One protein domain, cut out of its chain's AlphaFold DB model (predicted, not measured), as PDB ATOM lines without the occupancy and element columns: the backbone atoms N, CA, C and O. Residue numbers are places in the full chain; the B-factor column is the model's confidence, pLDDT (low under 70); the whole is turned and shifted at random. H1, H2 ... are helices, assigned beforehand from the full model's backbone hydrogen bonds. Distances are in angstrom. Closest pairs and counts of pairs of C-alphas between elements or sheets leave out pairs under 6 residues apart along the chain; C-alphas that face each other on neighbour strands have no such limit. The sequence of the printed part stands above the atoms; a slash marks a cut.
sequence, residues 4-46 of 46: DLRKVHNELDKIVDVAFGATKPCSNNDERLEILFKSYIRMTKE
ATOM      1  N   ASP A   4     -16.212 -22.878  14.752       95.88
ATOM      2  CA  ASP A   4     -16.320 -21.466  15.133       95.88
ATOM      3  C   ASP A   4     -15.585 -20.561  14.147       95.88
ATOM      4  O   ASP A   4     -16.137 -19.568  13.678       95.88
ATOM      5  N   LEU A   5     -14.379 -20.962  13.736       97.19
ATOM      6  CA  LEU A   5     -13.609 -20.224  12.743       97.19
ATOM      7  C   LEU A   5     -14.358 -20.174  11.402       97.19
ATOM      8  O   LEU A   5     -14.494 -19.106  10.813       97.19
ATOM      9  N   ARG A   6     -14.936 -21.297  10.953       97.19
ATOM     10  CA  ARG A   6     -15.729 -21.334   9.713       97.19
ATOM     11  C   ARG A   6     -16.956 -20.426   9.781       97.19
ATOM     12  O   ARG A   6     -17.281 -19.779   8.791       97.19
ATOM     13  N   LYS A   7     -17.633 -20.365  10.930       97.00
ATOM     14  CA  LYS A   7     -18.786 -19.481  11.126       97.00
ATOM     15  C   LYS A   7     -18.386 -18.011  10.979       97.00
ATOM     16  O   LYS A   7     -19.047 -17.289  10.240       97.00
ATOM     17  N   VAL A   8     -17.286 -17.609  11.615       97.50
ATOM     18  CA  VAL A   8     -16.758 -16.238  11.529       97.50
ATOM     19  C   VAL A   8     -16.370 -15.885  10.089       97.50
ATOM     20  O   VAL A   8     -16.716 -14.806   9.618       97.50
ATOM     21  N   HIS A   9     -15.737 -16.803   9.351       97.19
ATOM     22  CA  HIS A   9     -15.448 -16.597   7.926       97.19
ATOM     23  C   HIS A   9     -16.723 -16.410   7.093       97.19
ATOM     24  O   HIS A   9     -16.812 -15.459   6.327       97.19
ATOM     25  N   ASN A  10     -17.746 -17.244   7.299       95.88
ATOM     26  CA  ASN A  10     -19.011 -17.108   6.574       95.88
ATOM     27  C   ASN A  10     -19.735 -15.781   6.877       95.88
ATOM     28  O   ASN A  10     -20.489 -15.285   6.043       95.88
ATOM     29  N   GLU A  11     -19.583 -15.234   8.086       97.12
ATOM     30  CA  GLU A  11     -20.128 -13.919   8.448       97.12
ATOM     31  C   GLU A  11     -19.331 -12.784   7.794       97.12
ATOM     32  O   GLU A  11     -19.935 -11.856   7.254       97.12
ATOM     33  N   LEU A  12     -18.000 -12.896   7.772       97.69
ATOM     34  CA  LEU A  12     -17.116 -11.958   7.085       97.69
ATOM     35  C   LEU A  12     -17.407 -11.908   5.579       97.69
ATOM     36  O   LEU A  12     -17.578 -10.820   5.031       97.69
ATOM     37  N   ASP A  13     -17.541 -13.065   4.928       96.88
ATOM     38  CA  ASP A  13     -17.767 -13.162   3.482       96.88
ATOM     39  C   ASP A  13     -19.045 -12.431   3.047       96.88
ATOM     40  O   ASP A  13     -19.048 -11.743   2.031       96.88
ATOM     41  N   LYS A  14     -20.118 -12.475   3.851       96.94
ATOM     42  CA  LYS A  14     -21.366 -11.743   3.556       96.94
ATOM     43  C   LYS A  14     -21.162 -10.231   3.503       96.94
ATOM     44  O   LYS A  14     -21.784  -9.561   2.683       96.94
ATOM     45  N   ILE A  15     -20.333  -9.698   4.401       97.69
ATOM     46  CA  ILE A  15     -20.019  -8.265   4.459       97.69
ATOM     47  C   ILE A  15     -19.111  -7.895   3.281       97.69
ATOM     48  O   ILE A  15     -19.338  -6.880   2.623       97.69
ATOM     49  N   VAL A  16     -18.117  -8.738   2.989       97.56
ATOM     50  CA  VAL A  16     -17.171  -8.546   1.883       97.56
ATOM     51  C   VAL A  16     -17.885  -8.566   0.534       97.56
ATOM     52  O   VAL A  16     -17.670  -7.656  -0.262       97.56
ATOM     53  N   ASP A  17     -18.778  -9.528   0.287       97.94
ATOM     54  CA  ASP A  17     -19.521  -9.625  -0.973       97.94
ATOM     55  C   ASP A  17     -20.263  -8.308  -1.278       97.94
ATOM     56  O   ASP A  17     -20.160  -7.766  -2.380       97.94
ATOM     57  N   VAL A  18     -20.944  -7.733  -0.278       96.31
ATOM     58  CA  VAL A  18     -21.658  -6.454  -0.424       96.31
ATOM     59  C   VAL A  18     -20.692  -5.285  -0.629       96.31
ATOM     60  O   VAL A  18     -20.925  -4.445  -1.498       96.31
ATOM     61  N   ALA A  19     -19.582  -5.239   0.114       96.75
ATOM     62  CA  ALA A  19     -18.575  -4.182  -0.020       96.75
ATOM     63  C   ALA A  19     -17.915  -4.159  -1.410       96.75
ATOM     64  O   ALA A  19     -17.583  -3.090  -1.922       96.75
ATOM     65  N   PHE A  20     -17.761  -5.326  -2.040       96.06
ATOM     66  CA  PHE A  20     -17.240  -5.462  -3.402       96.06
ATOM     67  C   PHE A  20     -18.299  -5.221  -4.492       96.06
ATOM     68  O   PHE A  20     -17.962  -5.211  -5.675       96.06
ATOM     69  N   GLY A  21     -19.556  -4.963  -4.117       94.31
ATOM     70  CA  GLY A  21     -20.617  -4.550  -5.037       94.31
ATOM     71  C   GLY A  21     -21.672  -5.613  -5.340       94.31
ATOM     72  O   GLY A  21     -22.472  -5.413  -6.255       94.31
ATOM     73  N   ALA A  22     -21.719  -6.725  -4.600       97.12
ATOM     74  CA  ALA A  22     -22.841  -7.652  -4.681       97.12
ATOM     75  C   ALA A  22     -24.098  -7.042  -4.033       97.12
ATOM     76  O   ALA A  22     -24.040  -6.430  -2.967       97.12
ATOM     77  N   THR A  23     -25.272  -7.245  -4.631       94.44
ATOM     78  CA  THR A  23     -26.554  -6.798  -4.044       94.44
ATOM     79  C   THR A  23     -27.027  -7.689  -2.893       94.44
ATOM     80  O   THR A  23     -27.886  -7.297  -2.106       94.44
ATOM     81  N   LYS A  24     -26.474  -8.900  -2.803       94.69
ATOM     82  CA  LYS A  24     -26.707  -9.912  -1.768       94.69
ATOM     83  C   LYS A  24     -25.459 -10.800  -1.653       94.69
ATOM     84  O   LYS A  24     -24.689 -10.834  -2.612       94.69
ATOM     85  N   PRO A  25     -25.271 -11.545  -0.549       96.50
ATOM     86  CA  PRO A  25     -24.159 -12.483  -0.428       96.50
ATOM     87  C   PRO A  25     -24.100 -13.469  -1.597       96.50
ATOM     88  O   PRO A  25     -25.135 -14.006  -2.008       96.50
ATOM     89  N   CYS A  26     -22.895 -13.711  -2.107       97.19
ATOM     90  CA  CYS A  26     -22.672 -14.579  -3.249       97.19
ATOM     91  C   CYS A  26     -22.862 -16.048  -2.862       97.19
ATOM     92  O   CYS A  26     -22.349 -16.525  -1.841       97.19
ATOM     93  N   SER A  27     -23.580 -16.779  -3.708       94.50
ATOM     94  CA  SER A  27     -23.923 -18.187  -3.485       94.50
ATOM     95  C   SER A  27     -22.841 -19.157  -3.970       94.50
ATOM     96  O   SER A  27     -22.776 -20.298  -3.513       94.50
ATOM     97  N   ASN A  28     -21.975 -18.703  -4.879       96.12
ATOM     98  CA  ASN A  28     -20.933 -19.496  -5.519       96.12
ATOM     99  C   ASN A  28     -19.743 -18.610  -5.939       96.12
ATOM    100  O   ASN A  28     -19.761 -17.389  -5.777       96.12
ATOM    101  N   ASN A  29     -18.686 -19.243  -6.449       96.12
ATOM    102  CA  ASN A  29     -17.470 -18.540  -6.855       96.12
ATOM    103  C   ASN A  29     -17.609 -17.812  -8.195       96.12
ATOM    104  O   ASN A  29     -16.924 -16.813  -8.385       96.12
ATOM    105  N   ASP A  30     -18.490 -18.258  -9.089       97.94
ATOM    106  CA  ASP A  30     -18.669 -17.631 -10.403       97.94
ATOM    107  C   ASP A  30     -19.270 -16.225 -10.258       97.94
ATOM    108  O   ASP A  30     -18.780 -15.277 -10.871       97.94
ATOM    109  N   GLU A  31     -20.241 -16.058  -9.350       97.31
ATOM    110  CA  GLU A  31     -20.786 -14.746  -8.970       97.31
ATOM    111  C   GLU A  31     -19.685 -13.799  -8.455       97.31
ATOM    112  O   GLU A  31     -19.627 -12.630  -8.847       97.31
ATOM    113  N   ARG A  32     -18.772 -14.300  -7.608       98.06
ATOM    114  CA  ARG A  32     -17.649 -13.503  -7.082       98.06
ATOM    115  C   ARG A  32     -16.660 -13.136  -8.180       98.06
ATOM    116  O   ARG A  32     -16.218 -11.990  -8.248       98.06
ATOM    117  N   LEU A  33     -16.325 -14.086  -9.051       98.06
ATOM    118  CA  LEU A  33     -15.403 -13.862 -10.162       98.06
ATOM    119  C   LEU A  33     -15.920 -12.769 -11.099       98.06
ATOM    120  O   LEU A  33     -15.153 -11.881 -11.467       98.06
ATOM    121  N   GLU A  34     -17.210 -12.778 -11.434       97.50
ATOM    122  CA  GLU A  34     -17.810 -11.751 -12.287       97.50
ATOM    123  C   GLU A  34     -17.644 -10.339 -11.692       97.50
ATOM    124  O   GLU A  34     -17.224  -9.413 -12.393       97.50
ATOM    125  N   ILE A  35     -17.921 -10.171 -10.395       97.44
ATOM    126  CA  ILE A  35     -17.773  -8.889  -9.684       97.44
ATOM    127  C   ILE A  35     -16.313  -8.427  -9.676       97.44
ATOM    128  O   ILE A  35     -16.022  -7.258  -9.962       97.44
ATOM    129  N   LEU A  36     -15.390  -9.341  -9.372       97.44
ATOM    130  CA  LEU A  36     -13.963  -9.041  -9.306       97.44
ATOM    131  C   LEU A  36     -13.417  -8.620 -10.672       97.44
ATOM    132  O   LEU A  36     -12.722  -7.608 -10.758       97.44
ATOM    133  N   PHE A  37     -13.778  -9.318 -11.752       97.50
ATOM    134  CA  PHE A  37     -13.337  -8.948 -13.098       97.50
ATOM    135  C   PHE A  37     -13.945  -7.629 -13.581       97.50
ATOM    136  O   PHE A  37     -13.227  -6.819 -14.167       97.50
ATOM    137  N   LYS A  38     -15.227  -7.357 -13.297       96.31
ATOM    138  CA  LYS A  38     -15.835  -6.043 -13.587       96.31
ATOM    139  C   LYS A  38     -15.095  -4.915 -12.865       96.31
ATOM    140  O   LYS A  38     -14.770  -3.901 -13.483       96.31
ATOM    141  N   SER A  39     -14.788  -5.111 -11.584       96.00
ATOM    142  CA  SER A  39     -14.044  -4.140 -10.773       96.00
ATOM    143  C   SER A  39     -12.622  -3.936 -11.290       96.00
ATOM    144  O   SER A  39     -12.187  -2.798 -11.439       96.00
ATOM    145  N   TYR A  40     -11.926  -5.023 -11.633       97.06
ATOM    146  CA  TYR A  40     -10.588  -4.980 -12.217       97.06
ATOM    147  C   TYR A  40     -10.564  -4.199 -13.535       97.06
ATOM    148  O   TYR A  40      -9.740  -3.305 -13.700       97.06
ATOM    149  N   ILE A  41     -11.493  -4.485 -14.456       96.94
ATOM    150  CA  ILE A  41     -11.606  -3.762 -15.730       96.94
ATOM    151  C   ILE A  41     -11.820  -2.264 -15.487       96.94
ATOM    152  O   ILE A  41     -11.161  -1.460 -16.138       96.94
ATOM    153  N   ARG A  42     -12.700  -1.888 -14.547       95.69
ATOM    154  CA  ARG A  42     -12.920  -0.481 -14.175       95.69
ATOM    155  C   ARG A  42     -11.630   0.174 -13.672       95.69
ATOM    156  O   ARG A  42     -11.273   1.236 -14.148       95.69
ATOM    157  N   MET A  43     -10.917  -0.480 -12.756       96.44
ATOM    158  CA  MET A  43      -9.710   0.070 -12.124       96.44
ATOM    159  C   MET A  43      -8.473   0.115 -13.035       96.44
ATOM    160  O   MET A  43      -7.490   0.745 -12.666       96.44
ATOM    161  N   THR A  44      -8.477  -0.590 -14.170       96.44
ATOM    162  CA  THR A  44      -7.303  -0.716 -15.061       96.44
ATOM    163  C   THR A  44      -7.484  -0.077 -16.434       96.44
ATOM    164  O   THR A  44      -6.538  -0.059 -17.219       96.44
ATOM    165  N   LYS A  45      -8.690   0.402 -16.756       90.25
ATOM    166  CA  LYS A  45      -8.996   1.108 -18.012       90.25
ATOM    167  C   LYS A  45      -9.276   2.602 -17.826       90.25
ATOM    168  O   LYS A  45      -9.529   3.278 -18.821       90.25
ATOM    169  N   GLU A  46      -9.245   3.078 -16.588       54.41
ATOM    170  CA  GLU A  46      -9.082   4.495 -16.232       54.41
ATOM    171  C   GLU A  46      -7.589   4.836 -16.168       54.41
ATOM    172  O   GLU A  46      -7.236   5.961 -16.588       54.41
TER     173      GLU A  46
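What this domain is: This is residues 4 to 46 of the 46 residues of a protein of Bifidobacteriaceae bacterium VN003 (UniProt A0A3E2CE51). Two helices, H2 and H1, make a stretched Z: the link, residues 20 to 28, folds back from the last residues of H1 to the first of H2, and both helices then run the same way. Residues 4 to 9 of H1 stick out at one end, and residues 40 to 46 at the other. The 43 printed residues, all helix by class, are loose, with a radius of gyration of the C-alphas of 11.9 A, in a rod of 41 by 16 by 16 A.

Where its parts are: H2, residues 29 to 45, is 24.1 A long and ends at C-alpha 45 (-8.996, 1.108, -18.012). H1, residues 4 to 19, is 23.1 A long and begins at C-alpha 4 (-16.320, -21.466, 15.133).

How they stand to each other: H2 and H1 are close but not clearly touching; their closest C-alphas, of Arg 32 and Asp 17, are 7.5 A apart. They stand at a steep tilt of 43 degrees. Every O i to N i+4 pair is within hydrogen-bond range in H2, and 9 of 12 in H1.

The domain as a whole: The C-alphas of Asp 4 and Glu 46, the two farthest apart, are 41.4 A apart. The printed part has no cut, and the link from H1 to H2 is short. Residue 46 has pLDDT under 70.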